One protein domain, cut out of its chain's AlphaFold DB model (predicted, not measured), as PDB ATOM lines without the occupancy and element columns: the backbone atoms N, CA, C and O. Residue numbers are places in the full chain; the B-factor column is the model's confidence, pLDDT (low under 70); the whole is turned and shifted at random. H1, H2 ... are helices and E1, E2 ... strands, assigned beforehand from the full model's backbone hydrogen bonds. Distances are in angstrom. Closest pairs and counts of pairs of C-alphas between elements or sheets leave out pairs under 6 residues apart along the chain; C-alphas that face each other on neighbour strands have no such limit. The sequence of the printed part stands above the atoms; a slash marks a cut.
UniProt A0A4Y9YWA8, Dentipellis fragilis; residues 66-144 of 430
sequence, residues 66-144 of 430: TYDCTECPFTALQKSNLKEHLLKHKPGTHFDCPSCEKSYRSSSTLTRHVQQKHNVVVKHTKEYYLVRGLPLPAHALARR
ATOM      1  N   THR A  66     199.791 175.612 252.330       71.38
ATOM      2  CA  THR A  66     200.139 176.911 252.892       71.38
ATOM      3  C   THR A  66     198.993 177.442 253.747       71.38
ATOM      4  O   THR A  66     197.844 177.016 253.658       71.38
ATOM      5  N   TYR A  67     199.353 178.362 254.632       72.38
ATOM      6  CA  TYR A  67     198.457 179.100 255.503       72.38
ATOM      7  C   TYR A  67     198.682 180.577 255.202       72.38
ATOM      8  O   TYR A  67     199.689 181.160 255.612       72.38
ATOM      9  N   ASP A  68     197.786 181.130 254.405       77.44
ATOM     10  CA  ASP A  68     197.728 182.513 253.959       77.44
ATOM     11  C   ASP A  68     197.226 183.454 255.061       77.44
ATOM     12  O   ASP A  68     196.542 183.056 256.006       77.44
ATOM     13  N   CYS A  69     197.623 184.719 254.970       79.25
ATOM     14  CA  CYS A  69     197.152 185.765 255.859       79.25
ATOM     15  C   CYS A  69     196.059 186.589 255.176       79.25
ATOM     16  O   CYS A  69     196.254 187.115 254.087       79.25
ATOM     17  N   THR A  70     194.941 186.774 255.874       73.50
ATOM     18  CA  THR A  70     193.796 187.583 255.429       73.50
ATOM     19  C   THR A  70     194.086 189.084 255.334       73.50
ATOM     20  O   THR A  70     193.314 189.814 254.728       73.50
ATOM     21  N   GLU A  71     195.168 189.559 255.957       69.81
ATOM     22  CA  GLU A  71     195.480 190.989 256.117       69.81
ATOM     23  C   GLU A  71     196.735 191.424 255.330       69.81
ATOM     24  O   GLU A  71     197.021 192.614 255.233       69.81
ATOM     25  N   CYS A  72     197.515 190.491 254.763       77.38
ATOM     26  CA  CYS A  72     198.684 190.812 253.930       77.38
ATOM     27  C   CYS A  72     199.135 189.596 253.086       77.38
ATOM     28  O   CYS A  72     198.812 188.466 253.449       77.38
ATOM     29  N   PRO A  73     199.963 189.756 252.031       74.12
ATOM     30  CA  PRO A  73     200.358 188.665 251.122       74.12
ATOM     31  C   PRO A  73     201.359 187.645 251.718       74.12
ATOM     32  O   PRO A  73     202.126 187.008 250.996       74.12
ATOM     33  N   PHE A  74     201.404 187.484 253.042       75.06
ATOM     34  CA  PHE A  74     202.291 186.535 253.709       75.06
ATOM     35  C   PHE A  74     201.673 185.136 253.777       75.06
ATOM     36  O   PHE A  74     200.643 184.927 254.415       75.06
ATOM     37  N   THR A  75     202.367 184.155 253.203       76.88
ATOM     38  CA  THR A  75     202.017 182.735 253.300       76.88
ATOM     39  C   THR A  75     202.997 181.987 254.205       76.88
ATOM     40  O   THR A  75     204.217 182.160 254.150       76.88
ATOM     41  N   ALA A  76     202.461 181.131 255.072       76.12
ATOM     42  CA  ALA A  76     203.222 180.345 256.031       76.12
ATOM     43  C   ALA A  76     203.046 178.843 255.782       76.12
ATOM     44  O   ALA A  76     201.931 178.359 255.654       76.12
ATOM     45  N   LEU A  77     204.124 178.060 255.845       73.69
ATOM     46  CA  LEU A  77     204.048 176.592 255.727       73.69
ATOM     47  C   LEU A  77     203.459 175.886 256.972       73.69
ATOM     48  O   LEU A  77     203.398 174.662 257.037       73.69
ATOM     49  N   GLN A  78     203.108 176.632 258.025       74.19
ATOM     50  CA  GLN A  78     202.683 176.083 259.317       74.19
ATOM     51  C   GLN A  78     201.565 176.929 259.936       74.19
ATOM     52  O   GLN A  78     201.732 178.143 260.078       74.19
ATOM     53  N   LYS A  79     200.512 176.289 260.472       74.06
ATOM     54  CA  LYS A  79     199.470 176.956 261.286       74.06
ATOM     55  C   LYS A  79     200.052 177.764 262.451       74.06
ATOM     56  O   LYS A  79     199.556 178.842 262.763       74.06
ATOM     57  N   SER A  80     201.116 177.267 263.092       75.25
ATOM     58  CA  SER A  80     201.822 177.989 264.159       75.25
ATOM     59  C   SER A  80     202.421 179.301 263.668       75.25
ATOM     60  O   SER A  80     202.334 180.304 264.368       75.25
ATOM     61  N   ASN A  81     202.995 179.296 262.466       74.69
ATOM     62  CA  ASN A  81     203.707 180.434 261.903       74.69
ATOM     63  C   ASN A  81     202.719 181.460 261.337       74.69
ATOM     64  O   ASN A  81     202.960 182.650 261.506       74.69
ATOM     65  N   LEU A  82     201.586 181.022 260.764       76.62
ATOM     66  CA  LEU A  82     200.482 181.931 260.446       76.62
ATOM     67  C   LEU A  82     199.917 182.556 261.726       76.62
ATOM     68  O   LEU A  82     199.806 183.771 261.803       76.62
ATOM     69  N   LYS A  83     199.626 181.770 262.770       72.56
ATOM     70  CA  LYS A  83     199.128 182.315 264.045       72.56
ATOM     71  C   LYS A  83     200.101 183.335 264.650       72.56
ATOM     72  O   LYS A  83     199.679 184.378 265.127       72.56
ATOM     73  N   GLU A  84     201.400 183.057 264.598       68.62
ATOM     74  CA  GLU A  84     202.470 183.953 265.055       68.62
ATOM     75  C   GLU A  84     202.696 185.171 264.129       68.62
ATOM     76  O   GLU A  84     203.293 186.174 264.533       68.62
ATOM     77  N   HIS A  85     202.244 185.088 262.878       74.75
ATOM     78  CA  HIS A  85     202.210 186.189 261.924       74.75
ATOM     79  C   HIS A  85     200.983 187.083 262.157       74.75
ATOM     80  O   HIS A  85     201.164 188.280 262.328       74.75
ATOM     81  N   LEU A  86     199.778 186.514 262.281       69.19
ATOM     82  CA  LEU A  86     198.523 187.222 262.579       69.19
ATOM     83  C   LEU A  86     198.575 188.007 263.896       69.19
ATOM     84  O   LEU A  86     197.887 189.009 264.055       69.19
ATOM     85  N   LEU A  87     199.423 187.595 264.846       67.44
ATOM     86  CA  LEU A  87     199.700 188.419 266.022       67.44
ATOM     87  C   LEU A  87     200.288 189.787 265.636       67.44
ATOM     88  O   LEU A  87     199.949 190.759 266.289       67.44
ATOM     89  N   LYS A  88     201.125 189.904 264.595       65.12
ATOM     90  CA  LYS A  88     201.747 191.184 264.202       65.12
ATOM     91  C   LYS A  88     200.734 192.247 263.787       65.12
ATOM     92  O   LYS A  88     200.976 193.413 264.068       65.12
ATOM     93  N   HIS A  89     199.628 191.845 263.161       66.75
ATOM     94  CA  HIS A  89     198.566 192.771 262.759       66.75
ATOM     95  C   HIS A  89     197.748 193.277 263.945       66.75
ATOM     96  O   HIS A  89     197.218 194.381 263.911       66.75
ATOM     97  N   LYS A  90     197.690 192.507 265.038       62.97
ATOM     98  CA  LYS A  90     197.005 192.920 266.267       62.97
ATOM     99  C   LYS A  90     197.965 193.711 267.171       62.97
ATOM    100  O   LYS A  90     198.868 193.099 267.757       62.97
ATOM    101  N   PRO A  91     197.783 195.038 267.340       54.31
ATOM    102  CA  PRO A  91     198.578 195.814 268.287       54.31
ATOM    103  C   PRO A  91     198.383 195.275 269.712       54.31
ATOM    104  O   PRO A  91     197.328 194.745 270.058       54.31
ATOM    105  N   GLY A  92     199.426 195.353 270.543       61.19
ATOM    106  CA  GLY A  92     199.386 194.794 271.900       61.19
ATOM    107  C   GLY A  92     199.501 193.264 271.967       61.19
ATOM    108  O   GLY A  92     199.019 192.645 272.912       61.19
ATOM    109  N   THR A  93     200.138 192.605 270.999       63.84
ATOM    110  CA  THR A  93     200.498 191.169 271.086       63.84
ATOM    111  C   THR A  93     201.990 190.921 271.311       63.84
ATOM    112  O   THR A  93     202.377 189.844 271.773       63.84
ATOM    113  N   HIS A  94     202.819 191.911 270.986       70.38
ATOM    114  CA  HIS A  94     204.269 191.893 271.123       70.38
ATOM    115  C   HIS A  94     204.689 192.705 272.358       70.38
ATOM    116  O   HIS A  94     203.922 193.495 272.895       70.38
ATOM    117  N   PHE A  95     205.903 192.459 272.837       71.25
ATOM    118  CA  PHE A  95     206.551 193.185 273.919       71.25
ATOM    119  C   PHE A  95     207.524 194.189 273.293       71.25
ATOM    120  O   PHE A  95     208.548 193.783 272.733       71.25
ATOM    121  N   ASP A  96     207.207 195.475 273.378       73.62
ATOM    122  CA  ASP A  96     208.019 196.541 272.791       73.62
ATOM    123  C   ASP A  96     209.179 196.944 273.704       73.62
ATOM    124  O   ASP A  96     209.082 196.912 274.937       73.62
ATOM    125  N   CYS A  97     210.313 197.301 273.102       77.56
ATOM    126  CA  CYS A  97     211.454 197.791 273.854       77.56
ATOM    127  C   CYS A  97     211.227 199.248 274.302       77.56
ATOM    128  O   CYS A  97     210.965 200.109 273.471       77.56
ATOM    129  N   PRO A  98     211.413 199.587 275.593       68.81
ATOM    130  CA  PRO A  98     211.295 200.968 276.076       68.81
ATOM    131  C   PRO A  98     212.481 201.866 275.665       68.81
ATOM    132  O   PRO A  98     212.593 202.987 276.151       68.81
ATOM    133  N   SER A  99     213.426 201.350 274.874       73.38
ATOM    134  CA  SER A  99     214.686 202.018 274.514       73.38
ATOM    135  C   SER A  99     215.025 201.923 273.022       73.38
ATOM    136  O   SER A  99     216.060 202.439 272.608       73.38
ATOM    137  N   CYS A 100     214.186 201.264 272.213       79.81
ATOM    138  CA  CYS A 100     214.219 201.320 270.751       79.81
ATOM    139  C   CYS A 100     212.899 200.805 270.156       79.81
ATOM    140  O   CYS A 100     212.155 200.084 270.812       79.81
ATOM    141  N   GLU A 101     212.638 201.093 268.884       73.19
ATOM    142  CA  GLU A 101     211.403 200.731 268.160       73.19
ATOM    143  C   GLU A 101     211.306 199.230 267.789       73.19
ATOM    144  O   GLU A 101     210.834 198.858 266.717       73.19
ATOM    145  N   LYS A 102     211.812 198.325 268.639       71.69
ATOM    146  CA  LYS A 102     211.859 196.881 268.361       71.69
ATOM    147  C   LYS A 102     210.868 196.102 269.217       71.69
ATOM    148  O   LYS A 102     211.031 195.983 270.432       71.69
ATOM    149  N   SER A 103     209.903 195.496 268.536       75.69
ATOM    150  CA  SER A 103     208.870 194.627 269.100       75.69
ATOM    151  C   SER A 103     209.301 193.157 269.122       75.69
ATOM    152  O   SER A 103     209.762 192.604 268.120       75.69
ATOM    153  N   TYR A 104     209.102 192.479 270.252       74.81
ATOM    154  CA  TYR A 104     209.506 191.085 270.459       74.81
ATOM    155  C   TYR A 104     208.328 190.196 270.852       74.81
ATOM    156  O   TYR A 104     207.509 190.540 271.690       74.81
ATOM    157  N   ARG A 105     208.266 188.976 270.313       70.38
ATOM    158  CA  ARG A 105     207.155 188.029 270.555       70.38
ATOM    159  C   ARG A 105     207.101 187.422 271.964       70.38
ATOM    160  O   ARG A 105     206.183 186.669 272.279       70.38
ATOM    161  N   SER A 106     208.098 187.673 272.812       73.50
ATOM    162  CA  SER A 106     208.155 187.116 274.162       73.50
ATOM    163  C   SER A 106     208.898 188.034 275.121       73.50
ATOM    164  O   SER A 106     209.897 188.651 274.752       73.50
ATOM    165  N   SER A 107     208.477 188.054 276.384       76.81
ATOM    166  CA  SER A 107     209.180 188.786 277.436       76.81
ATOM    167  C   SER A 107     210.617 188.296 277.623       76.81
ATOM    168  O   SER A 107     211.495 189.106 277.883       76.81
ATOM    169  N   SER A 108     210.900 187.002 277.426       80.44
ATOM    170  CA  SER A 108     212.264 186.462 277.528       80.44
ATOM    171  C   SER A 108     213.173 186.896 276.375       80.44
ATOM    172  O   SER A 108     214.364 187.130 276.586       80.44
ATOM    173  N   THR A 109     212.633 187.030 275.158       80.94
ATOM    174  CA  THR A 109     213.399 187.531 274.011       80.94
ATOM    175  C   THR A 109     213.607 189.038 274.103       80.94
ATOM    176  O   THR A 109     214.710 189.485 273.783       80.94
ATOM    177  N   LEU A 110     212.628 189.784 274.635       82.00
ATOM    178  CA  LEU A 110     212.799 191.194 274.978       82.00
ATOM    179  C   LEU A 110     213.843 191.384 276.087       82.00
ATOM    180  O   LEU A 110     214.816 192.086 275.849       82.00
ATOM    181  N   THR A 111     213.734 190.715 277.246       80.38
ATOM    182  CA  THR A 111     214.725 190.838 278.338       80.38
ATOM    183  C   THR A 111     216.141 190.553 277.836       80.38
ATOM    184  O   THR A 111     217.050 191.320 278.140       80.38
ATOM    185  N   ARG A 112     216.345 189.512 277.011       82.69
ATOM    186  CA  ARG A 112     217.659 189.238 276.402       82.69
ATOM    187  C   ARG A 112     218.128 190.382 275.501       82.69
ATOM    188  O   ARG A 112     219.292 190.758 275.571       82.69
ATOM    189  N   HIS A 113     217.251 190.924 274.657       83.19
ATOM    190  CA  HIS A 113     217.586 192.067 273.807       83.19
ATOM    191  C   HIS A 113     217.955 193.304 274.640       83.19
ATOM    192  O   HIS A 113     219.015 193.882 274.412       83.19
ATOM    193  N   VAL A 114     217.134 193.670 275.627       79.38
ATOM    194  CA  VAL A 114     217.368 194.841 276.482       79.38
ATOM    195  C   VAL A 114     218.657 194.668 277.288       79.38
ATOM    196  O   VAL A 114     219.467 195.588 277.329       79.38
ATOM    197  N   GLN A 115     218.930 193.474 277.815       80.88
ATOM    198  CA  GLN A 115     220.186 193.170 278.499       80.88
ATOM    199  C   GLN A 115     221.410 193.252 277.564       80.88
ATOM    200  O   GLN A 115     222.457 193.729 277.981       80.88
ATOM    201  N   GLN A 116     221.299 192.826 276.300       81.06
ATOM    202  CA  GLN A 116     222.423 192.816 275.348       81.06
ATOM    203  C   GLN A 116     222.656 194.139 274.602       81.06
ATOM    204  O   GLN A 116     223.766 194.374 274.129       81.06
ATOM    205  N   LYS A 117     221.619 194.964 274.411       80.94
ATOM    206  CA  LYS A 117     221.681 196.193 273.595       80.94
ATOM    207  C   LYS A 117     221.472 197.482 274.379       80.94
ATOM    208  O   LYS A 117     221.924 198.522 273.920       80.94
ATOM    209  N   HIS A 118     220.842 197.406 275.547       80.88
ATOM    210  CA  HIS A 118     220.568 198.561 276.405       80.88
ATOM    211  C   HIS A 118     221.113 198.382 277.837       80.88
ATOM    212  O   HIS A 118     221.029 199.302 278.639       80.88
ATOM    213  N   ASN A 119     221.671 197.207 278.165       77.25
ATOM    214  CA  ASN A 119     222.166 196.812 279.490       77.25
ATOM    215  C   ASN A 119     221.161 196.996 280.655       77.25
ATOM    216  O   ASN A 119     221.550 197.019 281.820       77.25
ATOM    217  N   VAL A 120     219.854 197.094 280.370       73.56
ATOM    218  CA  VAL A 120     218.819 197.235 281.410       73.56
ATOM    219  C   VAL A 120     218.222 195.867 281.743       73.56
ATOM    220  O   VAL A 120     217.686 195.171 280.880       73.56
ATOM    221  N   VAL A 121     218.264 195.480 283.019       72.44
ATOM    222  CA  VAL A 121     217.625 194.246 283.502       72.44
ATOM    223  C   VAL A 121     216.148 194.516 283.785       72.44
ATOM    224  O   VAL A 121     215.744 194.776 284.917       72.44
ATOM    225  N   VAL A 122     215.322 194.460 282.739       70.00
ATOM    226  CA  VAL A 122     213.874 194.670 282.867       70.00
ATOM    227  C   VAL A 122     213.140 193.354 283.130       70.00
ATOM    228  O   VAL A 122     213.171 192.420 282.324       70.00
ATOM    229  N   LYS A 123     212.421 193.301 284.259       70.56
ATOM    230  CA  LYS A 123     211.426 192.263 284.556       70.56
ATOM    231  C   LYS A 123     210.069 192.701 284.007       70.56
ATOM    232  O   LYS A 123     209.379 193.513 284.610       70.56
ATOM    233  N   HIS A 124     209.678 192.133 282.875       69.25
ATOM    234  CA  HIS A 124     208.412 192.420 282.200       69.25
ATOM    235  C   HIS A 124     207.213 191.736 282.899       69.25
ATOM    236  O   HIS A 124     206.652 190.771 282.379       69.25
ATOM    237  N   THR A 125     206.853 192.205 284.102       72.38
ATOM    238  CA  THR A 125     205.636 191.813 284.848       72.38
ATOM    239  C   THR A 125     204.423 192.643 284.413       72.38
ATOM    240  O   THR A 125     204.580 193.646 283.721       72.38
ATOM    241  N   LYS A 126     203.200 192.264 284.825       65.25
ATOM    242  CA  LYS A 126     201.993 193.076 284.562       65.25
ATOM    243  C   LYS A 126     202.137 194.490 285.150       65.25
ATOM    244  O   LYS A 126     201.814 195.462 284.477       65.25
ATOM    245  N   GLU A 127     202.685 194.591 286.362       67.94
ATOM    246  CA  GLU A 127     202.959 195.865 287.044       67.94
ATOM    247  C   GLU A 127     203.922 196.751 286.246       67.94
ATOM    248  O   GLU A 127     203.678 197.945 286.129       67.94
ATOM    249  N   TYR A 128     204.974 196.186 285.638       74.62
ATOM    250  CA  TYR A 128     205.948 196.958 284.856       74.62
ATOM    251  C   TYR A 128     205.304 197.739 283.695       74.62
ATOM    252  O   TYR A 128     205.669 198.890 283.455       74.62
ATOM    253  N   TYR A 129     204.346 197.134 282.984       71.62
ATOM    254  CA  TYR A 129     203.633 197.800 281.884       71.62
ATOM    255  C   TYR A 129     202.646 198.850 282.399       71.62
ATOM    256  O   TYR A 129     202.620 199.957 281.869       71.62
ATOM    257  N   LEU A 130     201.913 198.539 283.477       70.56
ATOM    258  CA  LEU A 130     200.984 199.473 284.125       70.56
ATOM    259  C   LEU A 130     201.702 200.733 284.637       70.56
ATOM    260  O   LEU A 130     201.266 201.841 284.352       70.56
ATOM    261  N   VAL A 131     202.843 200.575 285.317       72.44
ATOM    262  CA  VAL A 131     203.648 201.688 285.859       72.44
ATOM    263  C   VAL A 131     204.260 202.568 284.760       72.44
ATOM    264  O   VAL A 131     204.566 203.729 285.011       72.44
ATOM    265  N   ARG A 132     204.440 202.046 283.539       69.88
ATOM    266  CA  ARG A 132     204.979 202.806 282.396       69.88
ATOM    267  C   ARG A 132     203.936 203.251 281.370       69.88
ATOM    268  O   ARG A 132     204.330 203.780 280.336       69.88
ATOM    269  N   GLY A 133     202.642 203.030 281.617       67.19
ATOM    270  CA  GLY A 133     201.577 203.375 280.665       67.19
ATOM    271  C   GLY A 133     201.683 202.651 279.315       67.19
ATOM    272  O   GLY A 133     201.136 203.118 278.321       67.19
ATOM    273  N   LEU A 134     202.406 201.528 279.257       67.94
ATOM    274  CA  LEU A 134     202.621 200.766 278.026       67.94
ATOM    275  C   LEU A 134     201.492 199.739 277.831       67.94
ATOM    276  O   LEU A 134     201.101 199.084 278.806       67.94
ATOM    277  N   PRO A 135     200.992 199.529 276.597       60.59
ATOM    278  CA  PRO A 135     199.916 198.579 276.334       60.59
ATOM    279  C   PRO A 135     200.325 197.160 276.753       60.59
ATOM    280  O   PRO A 135     201.360 196.636 276.341       60.59
ATOM    281  N   LEU A 136     199.506 196.532 277.601       63.78
ATOM    282  CA  LEU A 136     199.764 195.194 278.130       63.78
ATOM    283  C   LEU A 136     199.650 194.137 277.020       63.78
ATOM    284  O   LEU A 136     198.561 193.971 276.470       63.78
ATOM    285  N   PRO A 137     200.702 193.342 276.740       65.25
ATOM    286  CA  PRO A 137     200.621 192.352 275.676       65.25
ATOM    287  C   PRO A 137     199.600 191.254 276.005       65.25
ATOM    288  O   PRO A 137     199.702 190.605 277.047       65.25
ATOM    289  N   ALA A 138     198.648 190.982 275.110       58.59
ATOM    290  CA  ALA A 138     197.536 190.047 275.323       58.59
ATOM    291  C   ALA A 138     197.996 188.639 275.764       58.59
ATOM    292  O   ALA A 138     197.349 187.967 276.571       58.59
ATOM    293  N   HIS A 139     199.176 188.202 275.310       56.44
ATOM    294  CA  HIS A 139     199.766 186.919 275.704       56.44
ATOM    295  C   HIS A 139     200.226 186.877 277.185       56.44
ATOM    296  O   HIS A 139     200.394 185.791 277.752       56.44
ATOM    297  N   ALA A 140     200.411 188.024 277.848       53.41
ATOM    298  CA  ALA A 140     200.676 188.096 279.285       53.41
ATOM    299  C   ALA A 140     199.427 187.757 280.121       53.41
ATOM    300  O   ALA A 140     199.551 187.121 281.166       53.41
ATOM    301  N   LEU A 141     198.230 188.108 279.632       52.34
ATOM    302  CA  LEU A 141     196.948 187.822 280.291       52.34
ATOM    303  C   LEU A 141     196.520 186.349 280.126       52.34
ATOM    304  O   LEU A 141     195.901 185.771 281.015       52.34
ATOM    305  N   ALA A 142     196.909 185.705 279.021       50.56
ATOM    306  CA  ALA A 142     196.483 184.343 278.677       50.56
ATOM    307  C   ALA A 142     197.204 183.198 279.433       50.56
ATOM    308  O   ALA A 142     196.852 182.026 279.266       50.56
ATOM    309  N   ARG A 143     198.223 183.473 280.263       50.16
ATOM    310  CA  ARG A 143     198.991 182.423 280.968       50.16
ATOM    311  C   ARG A 143     198.288 181.893 282.228       50.16
ATOM    312  O   ARG A 143     198.790 182.054 283.339       50.16
ATOM    313  N   ARG A 144     197.211 181.111 282.059       47.59
ATOM    314  CA  ARG A 144     196.833 180.121 283.090       47.59
ATOM    315  C   ARG A 144     197.982 179.115 283.233       47.59
ATOM    316  O   ARG A 144     198.399 178.481 282.264       47.59
TER     317      ARG A 144
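What this domain is: This is residues 66 to 144 of the 430 residues of a protein of Dentipellis fragilis (UniProt A0A4Y9YWA8). Two loosely joined lobes make the domain: a small one in which H1 packs on the hairpin of E1 and E2, and a larger one that holds a short paired loop at residues 95 to 104, H2, H3 and H4. No two helices touch, and the link of residues 90 to 106 leads from the first lobe into the second. The printed part has 79 residues with two named strands and then four named helices, in the order E1, E2, H1, H2, H3, H4; the sheet, E1 - E2, is antiparallel and the class is mostly helix. It is only just loose, close to compact, with a radius of gyration of the C-alphas of 14.1 A and spans of 39 by 27 by 21 A.

Where its parts are: E1 is residues 67 to 69, with C-alpha 67 at (198.457, 179.100, 255.503), and E2 is residues 72 to 76. H1, residues 79 to 89, is 15.9 A long. H2, residues 107 to 117, is 15.0 A long and begins with C-alpha 107 at (209.180, 188.786, 277.436). H3 is residues 126 to 131, and H4 is residues 138 to 141, with C-alpha 141 at (196.948, 187.822, 280.291).

How they stand to each other: E1 and E2 form an antiparallel hairpin at 160 degrees, with N 67 and O 76 within hydrogen-bond range at 2.8 A. The closest C-alphas of E1 and H1, those of Tyr 67 and Leu 82, are 6.0 A apart. Residues 95 to 96 pair antiparallel with residues 103 to 104. H3 and H4 are close but not clearly touching, Lys 126 and Ala 140 having the closest C-alphas at 7.4 A. H2 is apart from H1, H3 and H4. Every O i to N i+4 pair is within hydrogen-bond range in H2 and H3, and 5 of 7 in H1; H4 is too short for one.

The domain as a whole: The two C-alphas farthest apart, those of Thr 66 and Val 131, are 41.4 A apart. The printed part has no cut, and the link from H1 to H2 is long. The mean pLDDT of the printed part is 71.1, with residues 86 to 93 and 132 to 144 among those under 70.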